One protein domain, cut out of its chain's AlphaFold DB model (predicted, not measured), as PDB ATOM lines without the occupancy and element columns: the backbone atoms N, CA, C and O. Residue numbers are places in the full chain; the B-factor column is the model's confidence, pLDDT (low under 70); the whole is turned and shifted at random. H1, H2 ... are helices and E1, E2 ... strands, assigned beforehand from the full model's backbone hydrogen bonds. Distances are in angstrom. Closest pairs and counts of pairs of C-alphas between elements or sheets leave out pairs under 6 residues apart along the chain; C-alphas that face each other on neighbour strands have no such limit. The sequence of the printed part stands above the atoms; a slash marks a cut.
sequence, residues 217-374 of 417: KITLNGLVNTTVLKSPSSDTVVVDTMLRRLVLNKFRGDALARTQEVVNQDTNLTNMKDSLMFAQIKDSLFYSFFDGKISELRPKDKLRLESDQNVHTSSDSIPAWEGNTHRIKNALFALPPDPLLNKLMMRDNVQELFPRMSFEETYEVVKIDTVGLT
ATOM      1  N   LYS A 217     162.387 110.686 129.771       95.56
ATOM      2  CA  LYS A 217     163.653 110.999 130.417       95.56
ATOM      3  C   LYS A 217     163.730 112.509 130.539       95.56
ATOM      4  O   LYS A 217     163.777 113.219 129.541       95.56
ATOM      5  N   ILE A 218     163.726 112.977 131.774       95.12
ATOM      6  CA  ILE A 218     163.828 114.388 132.107       95.12
ATOM      7  C   ILE A 218     165.286 114.684 132.444       95.12
ATOM      8  O   ILE A 218     165.857 114.024 133.311       95.12
ATOM      9  N   THR A 219     165.878 115.667 131.777       94.50
ATOM     10  CA  THR A 219     167.179 116.226 132.145       94.50
ATOM     11  C   THR A 219     166.949 117.411 133.070       94.50
ATOM     12  O   THR A 219     166.319 118.401 132.692       94.50
ATOM     13  N   LEU A 220     167.442 117.282 134.295       94.62
ATOM     14  CA  LEU A 220     167.398 118.302 135.330       94.62
ATOM     15  C   LEU A 220     168.749 119.001 135.380       94.62
ATOM     16  O   LEU A 220     169.767 118.311 135.399       94.62
ATOM     17  N   ASN A 221     168.744 120.326 135.489       94.62
ATOM     18  CA  ASN A 221     169.934 121.102 135.817       94.62
ATOM     19  C   ASN A 221     169.715 121.861 137.122       94.62
ATOM     20  O   ASN A 221     168.644 122.416 137.381       94.62
ATOM     21  N   GLY A 222     170.760 121.896 137.940       94.31
ATOM     22  CA  GLY A 222     170.807 122.710 139.140       94.31
ATOM     23  C   GLY A 222     172.081 123.517 139.193       94.31
ATOM     24  O   GLY A 222     173.173 122.987 138.999       94.31
ATOM     25  N   LEU A 223     171.919 124.789 139.525       95.00
ATOM     26  CA  LEU A 223     172.989 125.730 139.769       95.00
ATOM     27  C   LEU A 223     172.831 126.277 141.184       95.00
ATOM     28  O   LEU A 223     171.801 126.853 141.527       95.00
ATOM     29  N   VAL A 224     173.865 126.116 142.002       94.06
ATOM     30  CA  VAL A 224     173.957 126.756 143.314       94.06
ATOM     31  C   VAL A 224     175.153 127.696 143.293       94.06
ATOM     32  O   VAL A 224     176.307 127.265 143.218       94.06
ATOM     33  N   ASN A 225     174.871 128.993 143.356       93.94
ATOM     34  CA  ASN A 225     175.874 130.033 143.518       93.94
ATOM     35  C   ASN A 225     175.992 130.365 145.003       93.94
ATOM     36  O   ASN A 225     175.037 130.807 145.637       93.94
ATOM     37  N   THR A 226     177.175 130.169 145.573       92.00
ATOM     38  CA  THR A 226     177.464 130.545 146.956       92.00
ATOM     39  C   THR A 226     178.345 131.780 146.969       92.00
ATOM     40  O   THR A 226     179.391 131.790 146.328       92.00
ATOM     41  N   THR A 227     177.954 132.811 147.715       93.62
ATOM     42  CA  THR A 227     178.784 134.001 147.941       93.62
ATOM     43  C   THR A 227     179.181 134.088 149.408       93.62
ATOM     44  O   THR A 227     178.326 134.004 150.291       93.62
ATOM     45  N   VAL A 228     180.472 134.285 149.677       93.44
ATOM     46  CA  VAL A 228     180.981 134.477 151.042       93.44
ATOM     47  C   VAL A 228     180.796 135.936 151.464       93.44
ATOM     48  O   VAL A 228     181.318 136.860 150.846       93.44
ATOM     49  N   LEU A 229     180.059 136.174 152.536       93.06
ATOM     50  CA  LEU A 229     179.767 137.486 153.094       93.06
ATOM     51  C   LEU A 229     180.872 137.939 154.056       93.06
ATOM     52  O   LEU A 229     181.537 137.148 154.733       93.06
ATOM     53  N   LYS A 230     181.063 139.261 154.148       93.62
ATOM     54  CA  LYS A 230     182.050 139.850 155.066       93.62
ATOM     55  C   LYS A 230     181.709 139.537 156.525       93.62
ATOM     56  O   LYS A 230     182.608 139.142 157.264       93.62
ATOM     57  N   SER A 231     180.432 139.651 156.878       90.75
ATOM     58  CA  SER A 231     179.875 139.384 158.205       90.75
ATOM     59  C   SER A 231     178.726 138.375 158.086       90.75
ATOM     60  O   SER A 231     178.111 138.316 157.017       90.75
ATOM     61  N   PRO A 232     178.433 137.591 159.138       89.06
ATOM     62  CA  PRO A 232     177.265 136.717 159.149       89.06
ATOM     63  C   PRO A 232     175.983 137.536 158.957       89.06
ATOM     64  O   PRO A 232     175.871 138.645 159.484       89.06
ATOM     65  N   SER A 233     175.041 137.011 158.176       81.75
ATOM     66  CA  SER A 233     173.747 137.664 157.956       81.75
ATOM     67  C   SER A 233     172.747 137.204 159.018       81.75
ATOM     68  O   SER A 233     172.714 136.032 159.377       81.75
ATOM     69  N   SER A 234     171.892 138.084 159.535       73.44
ATOM     70  CA  SER A 234     170.735 137.635 160.329       73.44
ATOM     71  C   SER A 234     169.704 136.907 159.460       73.44
ATOM     72  O   SER A 234     168.992 136.037 159.952       73.44
ATOM     73  N   ASP A 235     169.688 137.218 158.159       65.12
ATOM     74  CA  ASP A 235     168.796 136.630 157.156       65.12
ATOM     75  C   ASP A 235     169.365 135.350 156.537       65.12
ATOM     76  O   ASP A 235     168.763 134.791 155.621       65.12
ATOM     77  N   THR A 236     170.508 134.838 157.021       57.06
ATOM     78  CA  THR A 236     170.898 133.447 156.737       57.06
ATOM     79  C   THR A 236     169.980 132.506 157.516       57.06
ATOM     80  O   THR A 236     170.362 131.884 158.505       57.06
ATOM     81  N   VAL A 237     168.728 132.455 157.048       50.50
ATOM     82  CA  VAL A 237     167.712 131.441 157.304       50.50
ATOM     83  C   VAL A 237     168.410 130.100 157.402       50.50
ATOM     84  O   VAL A 237     169.164 129.758 156.494       50.50
ATOM     85  N   VAL A 238     168.175 129.403 158.523       60.44
ATOM     86  CA  VAL A 238     168.449 127.982 158.801       60.44
ATOM     87  C   VAL A 238     168.999 127.273 157.568       60.44
ATOM     88  O   VAL A 238     168.247 126.698 156.784       60.44
ATOM     89  N   VAL A 239     170.308 127.430 157.340       64.44
ATOM     90  CA  VAL A 239     170.896 127.048 156.053       64.44
ATOM     91  C   VAL A 239     170.657 125.561 155.871       64.44
ATOM     92  O   VAL A 239     171.089 124.766 156.709       64.44
ATOM     93  N   ASP A 240     169.967 125.225 154.784       84.81
ATOM     94  CA  ASP A 240     169.602 123.864 154.433       84.81
ATOM     95  C   ASP A 240     170.828 122.948 154.571       84.81
ATOM     96  O   ASP A 240     171.869 123.154 153.934       84.81
ATOM     97  N   THR A 241     170.706 121.939 155.438       90.00
ATOM     98  CA  THR A 241     171.756 120.946 155.714       90.00
ATOM     99  C   THR A 241     172.284 120.327 154.418       90.00
ATOM    100  O   THR A 241     173.466 119.997 154.318       90.00
ATOM    101  N   MET A 242     171.429 120.212 153.405       91.06
ATOM    102  CA  MET A 242     171.778 119.726 152.082       91.06
ATOM    103  C   MET A 242     172.781 120.630 151.358       91.06
ATOM    104  O   MET A 242     173.790 120.133 150.860       91.06
ATOM    105  N   LEU A 243     172.561 121.948 151.342       91.31
ATOM    106  CA  LEU A 243     173.466 122.906 150.691       91.31
ATOM    107  C   LEU A 243     174.820 122.953 151.395       91.31
ATOM    108  O   LEU A 243     175.862 122.976 150.738       91.31
ATOM    109  N   ARG A 244     174.815 122.878 152.734       92.69
ATOM    110  CA  ARG A 244     176.055 122.755 153.514       92.69
ATOM    111  C   ARG A 244     176.830 121.520 153.089       92.69
ATOM    112  O   ARG A 244     178.007 121.606 152.751       92.69
ATOM    113  N   ARG A 245     176.158 120.367 153.054       93.56
ATOM    114  CA  ARG A 245     176.768 119.103 152.631       93.56
ATOM    115  C   ARG A 245     177.266 119.153 151.194       93.56
ATOM    116  O   ARG A 245     178.322 118.591 150.932       93.56
ATOM    117  N   LEU A 246     176.572 119.844 150.293       93.12
ATOM    118  CA  LEU A 246     176.999 120.000 148.905       93.12
ATOM    119  C   LEU A 246     178.315 120.782 148.795       93.12
ATOM    120  O   LEU A 246     179.253 120.316 148.148       93.12
ATOM    121  N   VAL A 247     178.420 121.925 149.482       94.00
ATOM    122  CA  VAL A 247     179.662 122.715 149.539       94.00
ATOM    123  C   VAL A 247     180.798 121.899 150.158       94.00
ATOM    124  O   VAL A 247     181.883 121.820 149.581       94.00
ATOM    125  N   LEU A 248     180.549 121.228 151.291       95.12
ATOM    126  CA  LEU A 248     181.564 120.383 151.931       95.12
ATOM    127  C   LEU A 248     181.981 119.218 151.043       95.12
ATOM    128  O   LEU A 248     183.153 118.862 151.032       95.12
ATOM    129  N   ASN A 249     181.052 118.630 150.290       94.88
ATOM    130  CA  ASN A 249     181.362 117.558 149.361       94.88
ATOM    131  C   ASN A 249     182.282 118.039 148.228       94.88
ATOM    132  O   ASN A 249     183.211 117.317 147.873       94.88
ATOM    133  N   LYS A 250     182.088 119.267 147.724       94.75
ATOM    134  CA  LYS A 250     183.001 119.890 146.750       94.75
ATOM    135  C   LYS A 250     184.403 120.051 147.341       94.75
ATOM    136  O   LYS A 250     185.361 119.531 146.783       94.75
ATOM    137  N   PHE A 251     184.514 120.685 148.511       95.81
ATOM    138  CA  PHE A 251     185.810 120.879 149.177       95.81
ATOM    139  C   PHE A 251     186.488 119.559 149.534       95.81
ATOM    140  O   PHE A 251     187.702 119.429 149.416       95.81
ATOM    141  N   ARG A 252     185.705 118.555 149.933       96.06
ATOM    142  CA  ARG A 252     186.187 117.197 150.166       96.06
ATOM    143  C   ARG A 252     186.761 116.585 148.890       96.06
ATOM    144  O   ARG A 252     187.827 115.987 148.963       96.06
ATOM    145  N   GLY A 253     186.066 116.703 147.758       94.69
ATOM    146  CA  GLY A 253     186.544 116.214 146.464       94.69
ATOM    147  C   GLY A 253     187.885 116.841 146.086       94.69
ATOM    148  O   GLY A 253     188.837 116.115 145.803       94.69
ATOM    149  N   ASP A 254     187.982 118.168 146.194       95.88
ATOM    150  CA  ASP A 254     189.214 118.918 145.923       95.88
ATOM    151  C   ASP A 254     190.363 118.485 146.855       95.88
ATOM    152  O   ASP A 254     191.484 118.235 146.407       95.88
ATOM    153  N   ALA A 255     190.083 118.347 148.157       97.06
ATOM    154  CA  ALA A 255     191.068 117.920 149.148       97.06
ATOM    155  C   ALA A 255     191.539 116.476 148.912       97.06
ATOM    156  O   ALA A 255     192.738 116.217 148.955       97.06
ATOM    157  N   LEU A 256     190.629 115.542 148.605       96.44
ATOM    158  CA  LEU A 256     190.976 114.152 148.288       96.44
ATOM    159  C   LEU A 256     191.831 114.049 147.023       96.44
ATOM    160  O   LEU A 256     192.806 113.296 147.022       96.44
ATOM    161  N   ALA A 257     191.490 114.802 145.972       96.62
ATOM    162  CA  ALA A 257     192.270 114.836 144.739       96.62
ATOM    163  C   ALA A 257     193.710 115.291 145.016       96.62
ATOM    164  O   ALA A 257     194.660 114.639 144.585       96.62
ATOM    165  N   ARG A 258     193.873 116.343 145.826       97.44
ATOM    166  CA  ARG A 258     195.191 116.865 146.197       97.44
ATOM    167  C   ARG A 258     195.971 115.939 147.130       97.44
ATOM    168  O   ARG A 258     197.170 115.754 146.941       97.44
ATOM    169  N   THR A 259     195.305 115.292 148.090       96.94
ATOM    170  CA  THR A 259     195.925 114.231 148.901       96.94
ATOM    171  C   THR A 259     196.444 113.107 148.014       96.94
ATOM    172  O   THR A 259     197.567 112.647 148.205       96.94
ATOM    173  N   GLN A 260     195.647 112.666 147.038       96.12
ATOM    174  CA  GLN A 260     196.036 111.581 146.145       96.12
ATOM    175  C   GLN A 260     197.205 111.976 145.238       96.12
ATOM    176  O   GLN A 260     198.089 111.154 145.009       96.12
ATOM    177  N   GLU A 261     197.239 113.221 144.764       96.62
ATOM    178  CA  GLU A 261     198.363 113.768 144.003       96.62
ATOM    179  C   GLU A 261     199.672 113.698 144.804       96.62
ATOM    180  O   GLU A 261     200.644 113.114 144.328       96.62
ATOM    181  N   VAL A 262     199.680 114.199 146.044       96.75
ATOM    182  CA  VAL A 262     200.875 114.178 146.910       96.75
ATOM    183  C   VAL A 262     201.308 112.752 147.243       96.75
ATOM    184  O   VAL A 262     202.490 112.427 147.155       96.75
ATOM    185  N   VAL A 263     200.356 111.871 147.563       95.56
ATOM    186  CA  VAL A 263     200.634 110.451 147.829       95.56
ATOM    187  C   VAL A 263     201.257 109.759 146.615       95.56
ATOM    188  O   VAL A 263     202.144 108.928 146.784       95.56
ATOM    189  N   ASN A 264     200.805 110.085 145.402       94.81
ATOM    190  CA  ASN A 264     201.333 109.496 144.171       94.81
ATOM    191  C   ASN A 264     202.720 110.041 143.798       94.81
ATOM    192  O   ASN A 264     203.488 109.335 143.149       94.81
ATOM    193  N   GLN A 265     203.033 111.286 144.169       96.19
ATOM    194  CA  GLN A 265     204.335 111.909 143.911       96.19
ATOM    195  C   GLN A 265     205.417 111.436 144.893       96.19
ATOM    196  O   GLN A 265     206.594 111.406 144.534       96.19
ATOM    197  N   ASP A 266     205.041 111.035 146.109       96.25
ATOM    198  CA  ASP A 266     205.977 110.541 147.118       96.25
ATOM    199  C   ASP A 266     206.127 109.007 147.053       96.25
ATOM    200  O   ASP A 266     205.260 108.227 147.471       96.25
ATOM    201  N   THR A 267     207.277 108.553 146.547       93.44
ATOM    202  CA  THR A 267     207.624 107.126 146.460       93.44
ATOM    203  C   THR A 267     207.657 106.436 147.824       93.44
ATOM    204  O   THR A 267     207.331 105.253 147.910       93.44
ATOM    205  N   ASN A 268     208.003 107.150 148.901       93.19
ATOM    206  CA  ASN A 268     208.036 106.569 150.243       93.19
ATOM    207  C   ASN A 268     206.620 106.288 150.748       93.19
ATOM    208  O   ASN A 268     206.362 105.200 151.259       93.19
ATOM    209  N   LEU A 269     205.688 107.226 150.544       90.88
ATOM    210  CA  LEU A 269     204.279 107.025 150.895       90.88
ATOM    211  C   LEU A 269     203.655 105.897 150.072       90.88
ATOM    212  O   LEU A 269     202.905 105.079 150.603       90.88
ATOM    213  N   THR A 270     204.017 105.797 148.793       89.19
ATOM    214  CA  THR A 270     203.546 104.719 147.914       89.19
ATOM    215  C   THR A 270     203.991 103.336 148.400       89.19
ATOM    216  O   THR A 270     203.200 102.393 148.346       89.19
ATOM    217  N   ASN A 271     205.209 103.216 148.936       91.81
ATOM    218  CA  ASN A 271     205.731 101.966 149.497       91.81
ATOM    219  C   ASN A 271     205.097 101.589 150.851       91.81
ATOM    220  O   ASN A 271     205.257 100.461 151.308       91.81
ATOM    221  N   MET A 272     204.369 102.510 151.495       92.12
ATOM    222  CA  MET A 272     203.747 102.313 152.810       92.12
ATOM    223  C   MET A 272     202.234 102.061 152.751       92.12
ATOM    224  O   MET A 272     201.599 102.069 153.802       92.12
ATOM    225  N   LYS A 273     201.642 101.834 151.569       89.25
ATOM    226  CA  LYS A 273     200.177 101.793 151.359       89.25
ATOM    227  C   LYS A 273     199.384 100.925 152.345       89.25
ATOM    228  O   LYS A 273     198.269 101.303 152.696       89.25
ATOM    229  N   ASP A 274     199.964  99.828 152.827       92.38
ATOM    230  CA  ASP A 274     199.295  98.883 153.734       92.38
ATOM    231  C   ASP A 274     199.538  99.174 155.230       92.38
ATOM    232  O   ASP A 274     199.057  98.454 156.106       92.38
ATOM    233  N   SER A 275     200.288 100.230 155.559       93.94
ATOM    234  CA  SER A 275     200.607 100.602 156.938       93.94
ATOM    235  C   SER A 275     199.501 101.439 157.584       93.94
ATOM    236  O   SER A 275     198.975 102.381 156.990       93.94
ATOM    237  N   LEU A 276     199.230 101.193 158.869       94.81
ATOM    238  CA  LEU A 276     198.384 102.067 159.690       94.81
ATOM    239  C   LEU A 276     198.887 103.521 159.687       94.81
ATOM    240  O   LEU A 276     198.080 104.451 159.652       94.81
ATOM    241  N   MET A 277     200.211 103.727 159.673       92.88
ATOM    242  CA  MET A 277     200.786 105.073 159.584       92.88
ATOM    243  C   MET A 277     200.414 105.761 158.270       92.88
ATOM    244  O   MET A 277     200.151 106.958 158.268       92.88
ATOM    245  N   PHE A 278     200.347 105.024 157.159       94.19
ATOM    246  CA  PHE A 278     199.963 105.598 155.872       94.19
ATOM    247  C   PHE A 278     198.516 106.096 155.888       94.19
ATOM    248  O   PHE A 278     198.255 107.202 155.421       94.19
ATOM    249  N   ALA A 279     197.592 105.342 156.492       93.56
ATOM    250  CA  ALA A 279     196.215 105.797 156.676       93.56
ATOM    251  C   ALA A 279     196.147 107.090 157.511       93.56
ATOM    252  O   ALA A 279     195.466 108.037 157.123       93.56
ATOM    253  N   GLN A 280     196.912 107.175 158.606       95.81
ATOM    254  CA  GLN A 280     196.978 108.377 159.448       95.81
ATOM    255  C   GLN A 280     197.575 109.586 158.714       95.81
ATOM    256  O   GLN A 280     197.044 110.691 158.821       95.81
ATOM    257  N   ILE A 281     198.656 109.383 157.953       95.50
ATOM    258  CA  ILE A 281     199.276 110.435 157.137       95.50
ATOM    259  C   ILE A 281     198.288 110.914 156.073       95.50
ATOM    260  O   ILE A 281     198.098 112.118 155.910       95.50
ATOM    261  N   LYS A 282     197.617 109.988 155.381       96.00
ATOM    262  CA  LYS A 282     196.622 110.305 154.354       96.00
ATOM    263  C   LYS A 282     195.460 111.119 154.926       96.00
ATOM    264  O   LYS A 282     195.084 112.126 154.329       96.00
ATOM    265  N   ASP A 283     194.931 110.721 156.083       96.19
ATOM    266  CA  ASP A 283     193.871 111.455 156.777       96.19
ATOM    267  C   ASP A 283     194.348 112.850 157.206       96.19
ATOM    268  O   ASP A 283     193.651 113.838 156.983       96.19
ATOM    269  N   SER A 284     195.556 112.958 157.771       97.00
ATOM    270  CA  SER A 284     196.147 114.238 158.175       97.00
ATOM    271  C   SER A 284     196.324 115.192 156.990       97.00
ATOM    272  O   SER A 284     195.898 116.346 157.064       97.00
ATOM    273  N   LEU A 285     196.871 114.698 155.874       97.19
ATOM    274  CA  LEU A 285     197.004 115.453 154.627       97.19
ATOM    275  C   LEU A 285     195.639 115.901 154.104       97.19
ATOM    276  O   LEU A 285     195.471 117.063 153.748       97.19
ATOM    277  N   PHE A 286     194.652 115.001 154.102       97.75
ATOM    278  CA  PHE A 286     193.287 115.325 153.699       97.75
ATOM    279  C   PHE A 286     192.695 116.470 154.529       97.75
ATOM    280  O   PHE A 286     192.227 117.448 153.948       97.75
ATOM    281  N   TYR A 287     192.747 116.396 155.863       97.69
ATOM    282  CA  TYR A 287     192.223 117.472 156.710       97.69
ATOM    283  C   TYR A 287     193.008 118.774 156.534       97.69
ATOM    284  O   TYR A 287     192.397 119.836 156.490       97.69
ATOM    285  N   SER A 288     194.332 118.704 156.362       97.62
ATOM    286  CA  SER A 288     195.161 119.882 156.101       97.62
ATOM    287  C   SER A 288     194.777 120.578 154.790       97.62
ATOM    288  O   SER A 288     194.561 121.790 154.784       97.62
ATOM    289  N   PHE A 289     194.615 119.832 153.690       98.00
ATOM    290  CA  PHE A 289     194.168 120.406 152.418       98.00
ATOM    291  C   PHE A 289     192.732 120.919 152.482       98.00
ATOM    292  O   PHE A 289     192.431 121.963 151.905       98.00
ATOM    293  N   PHE A 290     191.857 120.225 153.206       97.75
ATOM    294  CA  PHE A 290     190.481 120.653 153.417       97.75
ATOM    295  C   PHE A 290     190.403 121.984 154.184       97.75
ATOM    296  O   PHE A 290     189.747 122.922 153.729       97.75
ATOM    297  N   ASP A 291     191.117 122.104 155.307       97.12
ATOM    298  CA  ASP A 291     191.179 123.341 156.093       97.12
ATOM    299  C   ASP A 291     191.837 124.479 155.307       97.12
ATOM    300  O   ASP A 291     191.386 125.626 155.376       97.12
ATOM    301  N   GLY A 292     192.878 124.162 154.530       97.06
ATOM    302  CA  GLY A 292     193.514 125.099 153.610       97.06
ATOM    303  C   GLY A 292     192.511 125.650 152.598       97.06
ATOM    304  O   GLY A 292     192.406 126.864 152.443       97.06
ATOM    305  N   LYS A 293     191.689 124.780 151.996       96.12
ATOM    306  CA  LYS A 293     190.652 125.179 151.035       96.12
ATOM    307  C   LYS A 293     189.599 126.099 151.648       96.12
ATOM    308  O   LYS A 293     189.184 127.057 151.004       96.12
ATOM    309  N   ILE A 294     189.190 125.833 152.888       95.75
ATOM    310  CA  ILE A 294     188.276 126.715 153.626       95.75
ATOM    311  C   ILE A 294     188.930 128.071 153.899       95.75
ATOM    312  O   ILE A 294     188.298 129.106 153.706       95.75
ATOM    313  N   SER A 295     190.197 128.070 154.312       95.12
ATOM    314  CA  SER A 295     190.942 129.287 154.657       95.12
ATOM    315  C   SER A 295     191.252 130.169 153.442       95.12
ATOM    316  O   SER A 295     191.429 131.378 153.583       95.12
ATOM    317  N   GLU A 296     191.306 129.584 152.243       94.75
ATOM    318  CA  GLU A 296     191.452 130.311 150.977       94.75
ATOM    319  C   GLU A 296     190.228 131.180 150.641       94.75
ATOM    320  O   GLU A 296     190.376 132.131 149.872       94.75
ATOM    321  N   LEU A 297     189.051 130.893 151.212       94.75
ATOM    322  CA  LEU A 297     187.812 131.614 150.919       94.75
ATOM    323  C   LEU A 297     187.815 133.016 151.533       94.75
ATOM    324  O   LEU A 297     187.821 133.206 152.751       94.75
ATOM    325  N   ARG A 298     187.739 134.025 150.671       94.88
ATOM    326  CA  ARG A 298     187.690 135.442 151.027       94.88
ATOM    327  C   ARG A 298     186.267 135.990 150.919       94.88
ATOM    328  O   ARG A 298     185.446 135.478 150.159       94.88
ATOM    329  N   PRO A 299     185.946 137.084 151.635       93.56
ATOM    330  CA  PRO A 299     184.699 137.801 151.410       93.56
ATOM    331  C   PRO A 299     184.545 138.199 149.938       93.56
ATOM    332  O   PRO A 299     185.459 138.785 149.360       93.56
ATOM    333  N   LYS A 300     183.349 137.970 149.392       91.94
ATOM    334  CA  LYS A 300     182.926 138.117 147.990       91.94
ATOM    335  C   LYS A 300     183.362 136.997 147.045       91.94
ATOM    336  O   LYS A 300     182.975 137.058 145.877       91.94
ATOM    337  N   ASP A 301     184.088 135.986 147.519       93.75
ATOM    338  CA  ASP A 301     184.352 134.807 146.700       93.75
ATOM    339  C   ASP A 301     183.035 134.137 146.317       93.75
ATOM    340  O   ASP A 301     182.111 134.019 147.134       93.75
ATOM    341  N   LYS A 302     182.960 133.728 145.049       94.19
ATOM    342  CA  LYS A 302     181.813 133.038 144.469       94.19
ATOM    343  C   LYS A 302     182.192 131.595 144.188       94.19
ATOM    344  O   LYS A 302     183.149 131.332 143.462       94.19
ATOM    345  N   LEU A 303     181.424 130.666 144.732       93.19
ATOM    346  CA  LEU A 303     181.528 129.246 144.429       93.19
ATOM    347  C   LEU A 303     180.342 128.863 143.563       93.19
ATOM    348  O   LEU A 303     179.198 129.131 143.917       93.19
ATOM    349  N   ARG A 304     180.630 128.223 142.435       95.00
ATOM    350  CA  ARG A 304     179.619 127.689 141.531       95.00
ATOM    351  C   ARG A 304     179.569 126.172 141.679       95.00
ATOM    352  O   ARG A 304     180.612 125.503 141.635       95.00
ATOM    353  N   LEU A 305     178.377 125.647 141.916       92.94
ATOM    354  CA  LEU A 305     178.085 124.223 142.033       92.94
ATOM    355  C   LEU A 305     177.029 123.878 140.992       92.94
ATOM    356  O   LEU A 305     175.937 124.439 141.019       92.94
ATOM    357  N   GLU A 306     177.372 122.975 140.087       94.69
ATOM    358  CA  GLU A 306     176.483 122.510 139.026       94.69
ATOM    359  C   GLU A 306     176.243 121.017 139.197       94.69
ATOM    360  O   GLU A 306     177.149 120.284 139.600       94.69
ATOM    361  N   SER A 307     175.018 120.584 138.922       92.88
ATOM    362  CA  SER A 307     174.664 119.174 138.807       92.88
ATOM    363  C   SER A 307     173.659 119.018 137.683       92.88
ATOM    364  O   SER A 307     172.714 119.806 137.574       92.88
ATOM    365  N   ASP A 308     173.869 117.995 136.872       93.19
ATOM    366  CA  ASP A 308     172.950 117.507 135.868       93.19
ATOM    367  C   ASP A 308     172.554 116.066 136.212       93.19
ATOM    368  O   ASP A 308     173.383 115.231 136.581       93.19
ATOM    369  N   GLN A 309     171.260 115.760 136.139       94.19
ATOM    370  CA  GLN A 309     170.765 114.400 136.348       94.19
ATOM    371  C   GLN A 309     169.676 114.066 135.345       94.19
ATOM    372  O   GLN A 309     168.825 114.888 135.011       94.19
ATOM    373  N   ASN A 310     169.679 112.811 134.907       93.94
ATOM    374  CA  ASN A 310     168.614 112.264 134.087       93.94
ATOM    375  C   ASN A 310     167.673 111.434 134.951       93.94
ATOM    376  O   ASN A 310     168.098 110.483 135.604       93.94
ATOM    377  N   VAL A 311     166.384 111.752 134.904       94.00
ATOM    378  CA  VAL A 311     165.350 111.036 135.646       94.00
ATOM    379  C   VAL A 311     164.367 110.401 134.677       94.00
ATOM    380  O   VAL A 311     163.755 111.083 133.859       94.00
ATOM    381  N   HIS A 312     164.189 109.087 134.787       93.12
ATOM    382  CA  HIS A 312     163.155 108.365 134.052       93.12
ATOM    383  C   HIS A 312     161.841 108.393 134.838       93.12
ATOM    384  O   HIS A 312     161.800 107.994 136.003       93.12
ATOM    385  N   THR A 313     160.762 108.862 134.217       94.19
ATOM    386  CA  THR A 313     159.441 108.971 134.851       94.19
ATOM    387  C   THR A 313     158.313 108.858 133.816       94.19
ATOM    388  O   THR A 313     158.589 108.740 132.627       94.19
ATOM    389  N   SER A 314     157.052 108.844 134.258       93.38
ATOM    390  CA  SER A 314     155.889 108.922 133.354       93.38
ATOM    391  C   SER A 314     155.639 110.382 132.958       93.38
ATOM    392  O   SER A 314     155.897 111.285 133.759       93.38
ATOM    393  N   SER A 315     155.130 110.623 131.749       93.38
ATOM    394  CA  SER A 315     154.735 111.946 131.247       93.38
ATOM    395  C   SER A 315     153.832 112.682 132.228       93.38
ATOM    396  O   SER A 315     154.016 113.868 132.485       93.38
ATOM    397  N   ASP A 316     152.925 111.956 132.872       91.06
ATOM    398  CA  ASP A 316     151.933 112.523 133.785       91.06
ATOM    399  C   ASP A 316     152.569 113.030 135.086       91.06
ATOM    400  O   ASP A 316     151.977 113.799 135.840       91.06
ATOM    401  N   SER A 317     153.814 112.622 135.354       91.94
ATOM    402  CA  SER A 317     154.594 113.114 136.485       91.94
ATOM    403  C   SER A 317     155.358 114.404 136.181       91.94
ATOM    404  O   SER A 317     155.861 115.001 137.132       91.94
ATOM    405  N   ILE A 318     155.451 114.856 134.921       92.38
ATOM    406  CA  ILE A 318     156.184 116.080 134.537       92.38
ATOM    407  C   ILE A 318     155.694 117.315 135.315       92.38
ATOM    408  O   ILE A 318     156.542 117.988 135.905       92.38
ATOM    409  N   PRO A 319     154.377 117.591 135.451       94.19
ATOM    410  CA  PRO A 319     153.915 118.756 136.215       94.19
ATOM    411  C   PRO A 319     154.353 118.723 137.687       94.19
ATOM    412  O   PRO A 319     154.615 119.757 138.302       94.19
ATOM    413  N   ALA A 320     154.496 117.522 138.261       91.75
ATOM    414  CA  ALA A 320     154.989 117.338 139.625       91.75
ATOM    415  C   ALA A 320     156.509 117.562 139.764       91.75
ATOM    416  O   ALA A 320     157.006 117.581 140.894       91.75
ATOM    417  N   TRP A 321     157.242 117.691 138.654       92.75
ATOM    418  CA  TRP A 321     158.637 118.133 138.616       92.75
ATOM    419  C   TRP A 321     158.731 119.646 138.419       92.75
ATOM    420  O   TRP A 321     159.361 120.302 139.243       92.75
ATOM    421  N   GLU A 322     158.057 120.206 137.410       88.81
ATOM    422  CA  GLU A 322     158.138 121.639 137.063       88.81
ATOM    423  C   GLU A 322     157.738 122.571 138.221       88.81
ATOM    424  O   GLU A 322     158.328 123.632 138.397       88.81
ATOM    425  N   GLY A 323     156.786 122.155 139.063       86.81
ATOM    426  CA  GLY A 323     156.335 122.937 140.220       86.81
ATOM    427  C   GLY A 323     157.039 122.630 141.548       86.81
ATOM    428  O   GLY A 323     156.694 123.235 142.562       86.81
ATOM    429  N   ASN A 324     157.978 121.677 141.597       93.31
ATOM    430  CA  ASN A 324     158.523 121.169 142.860       93.31
ATOM    431  C   ASN A 324     160.051 121.279 142.923       93.31
ATOM    432  O   ASN A 324     160.786 120.302 142.752       93.31
ATOM    433  N   THR A 325     160.526 122.483 143.247       91.69
ATOM    434  CA  THR A 325     161.954 122.789 143.418       91.69
ATOM    435  C   THR A 325     162.630 121.879 144.441       91.69
ATOM    436  O   THR A 325     163.743 121.430 144.202       91.69
ATOM    437  N   HIS A 326     161.954 121.525 145.539       92.44
ATOM    438  CA  HIS A 326     162.490 120.609 146.549       92.44
ATOM    439  C   HIS A 326     162.719 119.194 145.989       92.44
ATOM    440  O   HIS A 326     163.722 118.552 146.297       92.44
ATOM    441  N   ARG A 327     161.822 118.701 145.127       94.31
ATOM    442  CA  ARG A 327     161.977 117.405 144.453       94.31
ATOM    443  C   ARG A 327     163.137 117.417 143.458       94.31
ATOM    444  O   ARG A 327     163.936 116.482 143.483       94.31
ATOM    445  N   ILE A 328     163.250 118.460 142.629       93.50
ATOM    446  CA  ILE A 328     164.372 118.623 141.686       93.50
ATOM    447  C   ILE A 328     165.693 118.717 142.456       93.50
ATOM    448  O   ILE A 328     166.629 117.972 142.172       93.50
ATOM    449  N   LYS A 329     165.736 119.562 143.490       93.56
ATOM    450  CA  LYS A 329     166.880 119.720 144.390       93.56
ATOM    451  C   LYS A 329     167.315 118.378 144.978       93.56
ATOM    452  O   LYS A 329     168.483 118.015 144.857       93.56
ATOM    453  N   ASN A 330     166.383 117.606 145.538       93.56
ATOM    454  CA  ASN A 330     166.672 116.273 146.067       93.56
ATOM    455  C   ASN A 330     167.197 115.316 144.996       93.56
ATOM    456  O   ASN A 330     168.167 114.616 145.252       93.56
ATOM    457  N   ALA A 331     166.622 115.297 143.795       93.00
ATOM    458  CA  ALA A 331     167.131 114.443 142.724       93.00
ATOM    459  C   ALA A 331     168.563 114.817 142.299       93.00
ATOM    460  O   ALA A 331     169.374 113.932 142.044       93.00
ATOM    461  N   LEU A 332     168.880 116.113 142.253       92.38
ATOM    462  CA  LEU A 332     170.167 116.621 141.776       92.38
ATOM    463  C   LEU A 332     171.299 116.534 142.797       92.38
ATOM    464  O   LEU A 332     172.452 116.342 142.410       92.38
ATOM    465  N   PHE A 333     170.997 116.725 144.082       92.38
ATOM    466  CA  PHE A 333     172.030 116.879 145.108       92.38
ATOM    467  C   PHE A 333     171.803 116.021 146.360       92.38
ATOM    468  O   PHE A 333     172.474 116.253 147.369       92.38
ATOM    469  N   ALA A 334     170.884 115.043 146.351       91.75
ATOM    470  CA  ALA A 334     170.785 114.087 147.454       91.75
ATOM    471  C   ALA A 334     172.096 113.306 147.574       91.75
ATOM    472  O   ALA A 334     172.412 112.424 146.778       91.75
ATOM    473  N   LEU A 335     172.862 113.642 148.605       89.25
ATOM    474  CA  LEU A 335     174.070 112.920 148.956       89.25
ATOM    475  C   LEU A 335     173.696 111.742 149.863       89.25
ATOM    476  O   LEU A 335     172.915 111.931 150.805       89.25
ATOM    477  N   PRO A 336     174.258 110.543 149.630       88.81
ATOM    478  CA  PRO A 336     174.083 109.436 150.555       88.81
ATOM    479  C   PRO A 336     174.614 109.821 151.947       88.81
ATOM    480  O   PRO A 336     175.501 110.677 152.058       88.81
ATOM    481  N   PRO A 337     174.093 109.215 153.029       89.56
ATOM    482  CA  PRO A 337     174.616 109.441 154.368       89.56
ATOM    483  C   PRO A 337     176.113 109.129 154.417       89.56
ATOM    484  O   PRO A 337     176.524 107.994 154.192       89.56
ATOM    485  N   ASP A 338     176.921 110.140 154.729       93.50
ATOM    486  CA  ASP A 338     178.374 110.018 154.753       93.50
ATOM    487  C   ASP A 338     178.929 110.414 156.134       93.50
ATOM    488  O   ASP A 338     178.849 111.589 156.525       93.50
ATOM    489  N   PRO A 339     179.493 109.460 156.900       94.94
ATOM    490  CA  PRO A 339     180.056 109.736 158.217       94.94
ATOM    491  C   PRO A 339     181.187 110.769 158.198       94.94
ATOM    492  O   PRO A 339     181.334 111.522 159.161       94.94
ATOM    493  N   LEU A 340     181.980 110.831 157.122       93.88
ATOM    494  CA  LEU A 340     183.064 111.800 156.995       93.88
ATOM    495  C   LEU A 340     182.503 113.209 156.819       93.88
ATOM    496  O   LEU A 340     182.968 114.123 157.493       93.88
ATOM    497  N   LEU A 341     181.460 113.393 156.000       94.69
ATOM    498  CA  LEU A 341     180.793 114.697 155.888       94.69
ATOM    499  C   LEU A 341     180.222 115.152 157.235       94.69
ATOM    500  O   LEU A 341     180.332 116.327 157.568       94.69
ATOM    501  N   ASN A 342     179.682 114.235 158.045       94.31
ATOM    502  CA  ASN A 342     179.228 114.570 159.396       94.31
ATOM    503  C   ASN A 342     180.380 115.031 160.298       94.31
ATOM    504  O   ASN A 342     180.221 116.014 161.013       94.31
ATOM    505  N   LYS A 343     181.549 114.378 160.235       95.94
ATOM    506  CA  LYS A 343     182.745 114.831 160.963       95.94
ATOM    507  C   LYS A 343     183.218 116.204 160.485       95.94
ATOM    508  O   LYS A 343     183.521 117.054 161.313       95.94
ATOM    509  N   LEU A 344     183.246 116.434 159.171       96.44
ATOM    510  CA  LEU A 344     183.639 117.718 158.584       96.44
ATOM    511  C   LEU A 344     182.678 118.841 158.980       96.44
ATOM    512  O   LEU A 344     183.134 119.928 159.309       96.44
ATOM    513  N   MET A 345     181.369 118.572 159.022       95.19
ATOM    514  CA  MET A 345     180.377 119.541 159.495       95.19
ATOM    515  C   MET A 345     180.653 120.007 160.925       95.19
ATOM    516  O   MET A 345     180.356 121.151 161.229       95.19
ATOM    517  N   MET A 346     181.207 119.163 161.796       95.62
ATOM    518  CA  MET A 346     181.456 119.508 163.203       95.62
ATOM    519  C   MET A 346     182.752 120.298 163.436       95.62
ATOM    520  O   MET A 346     183.047 120.625 164.578       95.62
ATOM    521  N   ARG A 347     183.544 120.586 162.396       96.25
ATOM    522  CA  ARG A 347     184.802 121.333 162.545       96.25
ATOM    523  C   ARG A 347     184.538 122.822 162.771       96.25
ATOM    524  O   ARG A 347     183.670 123.397 162.117       96.25
ATOM    525  N   ASP A 348     185.332 123.453 163.633       96.62
ATOM    526  CA  ASP A 348     185.143 124.856 164.035       96.62
ATOM    527  C   ASP A 348     185.186 125.818 162.841       96.62
ATOM    528  O   ASP A 348     184.267 126.608 162.638       96.62
ATOM    529  N   ASN A 349     186.183 125.677 161.964       94.88
ATOM    530  CA  ASN A 349     186.305 126.495 160.753       94.88
ATOM    531  C   ASN A 349     185.105 126.351 159.798       94.88
ATOM    532  O   ASN A 349     184.740 127.301 159.108       94.88
ATOM    533  N   VAL A 350     184.466 125.179 159.763       94.88
ATOM    534  CA  VAL A 350     183.247 124.935 158.982       94.88
ATOM    535  C   VAL A 350     182.035 125.600 159.639       94.88
ATOM    536  O   VAL A 350     181.228 126.231 158.948       94.88
ATOM    537  N   GLN A 351     181.918 125.492 160.964       94.00
ATOM    538  CA  GLN A 351     180.860 126.138 161.745       94.00
ATOM    539  C   GLN A 351     180.938 127.668 161.665       94.00
ATOM    540  O   GLN A 351     179.904 128.327 161.612       94.00
ATOM    541  N   GLU A 352     182.142 128.236 161.572       92.62
ATOM    542  CA  GLU A 352     182.365 129.672 161.374       92.62
ATOM    543  C   GLU A 352     182.085 130.142 159.936       92.62
ATOM    544  O   GLU A 352     181.644 131.276 159.717       92.62
ATOM    545  N   LEU A 353     182.327 129.284 158.940       92.81
ATOM    546  CA  LEU A 353     182.161 129.615 157.524       92.81
ATOM    547  C   LEU A 353     180.685 129.723 157.118       92.81
ATOM    548  O   LEU A 353     180.299 130.678 156.443       92.81
ATOM    549  N   PHE A 354     179.849 128.756 157.504       92.25
ATOM    550  CA  PHE A 354     178.479 128.660 156.985       92.25
ATOM    551  C   PHE A 354     177.542 129.827 157.326       92.25
ATOM    552  O   PHE A 354     176.777 130.216 156.444       92.25
ATOM    553  N   PRO A 355     177.600 130.446 158.519       92.69
ATOM    554  CA  PRO A 355     176.850 131.672 158.809       92.69
ATOM    555  C   PRO A 355     177.201 132.842 157.879       92.69
ATOM    556  O   PRO A 355     176.461 133.819 157.792       92.69
ATOM    557  N   ARG A 356     178.344 132.766 157.186       92.88
ATOM    558  CA  ARG A 356     178.825 133.775 156.238       92.88
ATOM    559  C   ARG A 356     178.529 133.399 154.791       92.88
ATOM    560  O   ARG A 356     178.964 134.116 153.903       92.88
ATOM    561  N   MET A 357     177.835 132.301 154.511       92.50
ATOM    562  CA  MET A 357     177.511 131.905 153.142       92.50
ATOM    563  C   MET A 357     176.082 132.302 152.785       92.50
ATOM    564  O   MET A 357     175.138 131.967 153.493       92.50
ATOM    565  N   SER A 358     175.928 132.987 151.655       91.19
ATOM    566  CA  SER A 358     174.639 133.192 150.996       91.19
ATOM    567  C   SER A 358     174.544 132.263 149.793       91.19
ATOM    568  O   SER A 358     175.535 132.082 149.083       91.19
ATOM    569  N   PHE A 359     173.371 131.671 149.586       92.19
ATOM    570  CA  PHE A 359     173.101 130.729 148.508       92.19
ATOM    571  C   PHE A 359     172.037 131.309 147.585       92.19
ATOM    572  O   PHE A 359     171.001 131.781 148.044       92.19
ATOM    573  N   GLU A 360     172.303 131.244 146.291       93.38
ATOM    574  CA  GLU A 360     171.342 131.500 145.231       93.38
ATOM    575  C   GLU A 360     171.188 130.200 144.441       93.38
ATOM    576  O   GLU A 360     172.167 129.641 143.940       93.38
ATOM    577  N   GLU A 361     169.964 129.682 144.405       94.00
ATOM    578  CA  GLU A 361     169.629 128.371 143.858       94.00
ATOM    579  C   GLU A 361     168.788 128.546 142.592       94.00
ATOM    580  O   GLU A 361     167.789 129.264 142.591       94.00
ATOM    581  N   THR A 362     169.161 127.872 141.511       94.62
ATOM    582  CA  THR A 362     168.366 127.794 140.283       94.62
ATOM    583  C   THR A 362     168.233 126.333 139.892       94.62
ATOM    584  O   THR A 362     169.233 125.634 139.747       94.62
ATOM    585  N   TYR A 363     166.995 125.869 139.748       94.12
ATOM    586  CA  TYR A 363     166.667 124.492 139.398       94.12
ATOM    587  C   TYR A 363     165.686 124.504 138.241       94.12
ATOM    588  O   TYR A 363     164.659 125.176 138.322       94.12
ATOM    589  N   GLU A 364     165.979 123.749 137.191       92.88
ATOM    590  CA  GLU A 364     165.126 123.709 136.011       92.88
ATOM    591  C   GLU A 364     165.088 122.325 135.367       92.88
ATOM    592  O   GLU A 364     166.031 121.530 135.440       92.88
ATOM    593  N   VAL A 365     163.956 122.050 134.724       93.69
ATOM    594  CA  VAL A 365     163.802 120.958 133.769       93.69
ATOM    595  C   VAL A 365     164.258 121.489 132.414       93.69
ATOM    596  O   VAL A 365     163.614 122.360 131.843       93.69
ATOM    597  N   VAL A 366     165.377 120.981 131.907       92.69
ATOM    598  CA  VAL A 366     166.003 121.504 130.680       92.69
ATOM    599  C   VAL A 366     165.512 120.782 129.442       92.69
ATOM    600  O   VAL A 366     165.360 121.379 128.378       92.69
ATOM    601  N   LYS A 367     165.295 119.474 129.566       92.69
ATOM    602  CA  LYS A 367     164.945 118.624 128.434       92.69
ATOM    603  C   LYS A 367     164.001 117.522 128.869       92.69
ATOM    604  O   LYS A 367     164.169 116.951 129.944       92.69
ATOM    605  N   ILE A 368     163.039 117.204 128.013       93.44
ATOM    606  CA  ILE A 368     162.121 116.083 128.187       93.44
ATOM    607  C   ILE A 368     162.194 115.259 126.906       93.44
ATOM    608  O   ILE A 368     161.723 115.690 125.857       93.44
ATOM    609  N   ASP A 369     162.819 114.091 126.994       92.06
ATOM    610  CA  ASP A 369     162.943 113.145 125.889       92.06
ATOM    611  C   ASP A 369     161.969 111.989 126.095       92.06
ATOM    612  O   ASP A 369     161.986 111.338 127.142       92.06
ATOM    613  N   THR A 370     161.141 111.669 125.105       92.62
ATOM    614  CA  THR A 370     160.331 110.451 125.174       92.62
ATOM    615  C   THR A 370     161.205 109.223 124.933       92.62
ATOM    616  O   THR A 370     161.942 109.160 123.953       92.62
ATOM    617  N   VAL A 371     161.134 108.243 125.833       93.12
ATOM    618  CA  VAL A 371     161.968 107.027 125.789       93.12
ATOM    619  C   VAL A 371     161.172 105.811 125.335       93.12
ATOM    620  O   VAL A 371     161.726 104.920 124.699       93.12
ATOM    621  N   GLY A 372     159.885 105.755 125.666       93.81
ATOM    622  CA  GLY A 372     159.051 104.616 125.318       93.81
ATOM    623  C   GLY A 372     157.687 104.668 125.981       93.81
ATOM    624  O   GLY A 372     157.228 105.724 126.413       93.81
ATOM    625  N   LEU A 373     157.051 103.506 126.078       96.06
ATOM    626  CA  LEU A 373     155.730 103.331 126.672       96.06
ATOM    627  C   LEU A 373     155.773 102.252 127.748       96.06
ATOM    628  O   LEU A 373     156.518 101.274 127.627       96.06
ATOM    629  N   THR A 374     154.949 102.416 128.777       96.81
ATOM    630  CA  THR A 374     154.566 101.332 129.678       96.81
ATOM    631  C   THR A 374     153.098 100.993 129.451       96.81
ATOM    632  O   THR A 374     152.252 101.880 129.509       96.81
TER     633      THR A 374
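What this domain is: This is residues 217 to 374 of the 417 residues of an uncharacterized protein of bacterium SM23_57 (UniProt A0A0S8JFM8). A long, twisted ribbon of three strands, E2, E1 and E3, makes one arm of a broad V, and the helices H1 and H3, which cross each other, make the other arm, with little H2 at its far tip. H5 lies across one face of the ribbon, the first part of H1 reaches over that same face, and the short helices H6 and H7 pack on H1 and H3 respectively. The printed part has 158 residues, with seven named helices and three named strands in the order E1, H1, H2, H3, E2, H4, H5, H6, H7, E3; the sheet runs E2, E1, E3, all antiparallel, and the class is mixed, helices and strands. The whole is loose, with a radius of gyration of the C-alphas of 19.3 A, and its outline is flat, spanning 58 by 43 by 23 A.

How they stand to each other: In the sheet, E1, residues 217 to 228, is the inner strand, and E2, residues 302 to 314, and E3, residues 357 to 374, are the edge strands. E2 and E1 are antiparallel at 161 degrees, with N 224 and O 305 within hydrogen-bond range at 2.8 A. E1 and E3 are antiparallel at 174 degrees, with N 223 and O 362 within hydrogen-bond range at 2.8 A. H5, residues 325 to 333, is on the sheet at a height of 7.6 A, over E3 and only just over E1, with 3 C-alphas on E1; it runs across the strands, at 89 degrees to E3 on the local plane. The closest C-alphas of H5 and E2 are those of Leu 332 and Gln 309, 5.9 A apart. H1, residues 241 to 265, is on the same face as H5, at a height of 11.7 A, and its residues 243 to 250 come within 10 A of the sheet; these helices on one face of a sheet make two layers. H1 is the hub, touching three helices. It touches H3, residues 276 to 295, at a steep tilt of 55 degrees, opposite ways, with the C-alphas of Ala 255 and Phe 290 closest at 5.1 A. It touches H6, residues 339 to 345, with its residues 245 to 249 alone, only just about perpendicular at 73 degrees; the closest C-alphas, of Arg 245 and Leu 341, are 6.8 A apart. H1 and H2, residues 267 to 271, touch only at the corner, and only just, with 3 pairs of C-alphas within 8 A, the closest being those of Val 263 and Leu 269 at 5.9 A. H3 touches H7, residues 348 to 356, with its residues 291 to 294 alone, at a shallow tilt of 28 degrees, the same way; the closest C-alphas, of Ile 294 and Asn 349, are 7.4 A apart. H4, residues 319 to 322, only grazes the sheet with residues 321 to 322. Every O i to N i+4 pair is within hydrogen-bond range in H1, H2, H3, H5 and H6, but 3 of 5 are in H7, and H4 is too short for such a pair.

Where its parts are: E1 begins at C-alpha 217, (163.653, 110.999, 130.417), and is 35.7 A long; E2 measures 37.1 A and E3 44.9 A. E3 bends by 71 degrees at residue 371 and ends at C-alpha 374, (154.566, 101.332, 129.678). H1 runs 35.8 A to C-alpha 265, (204.335, 111.909, 143.911), and H3 is 28.7 A long.

The domain as a whole: The two C-alphas farthest apart are those of Asn 268 and Asp 316, at 58.8 A. The printed part has no cut. The link from E1 to H1, residues 229 to 240, is long. The mean pLDDT of the printed part is 92.6, and residues 235 to 239 are under 70.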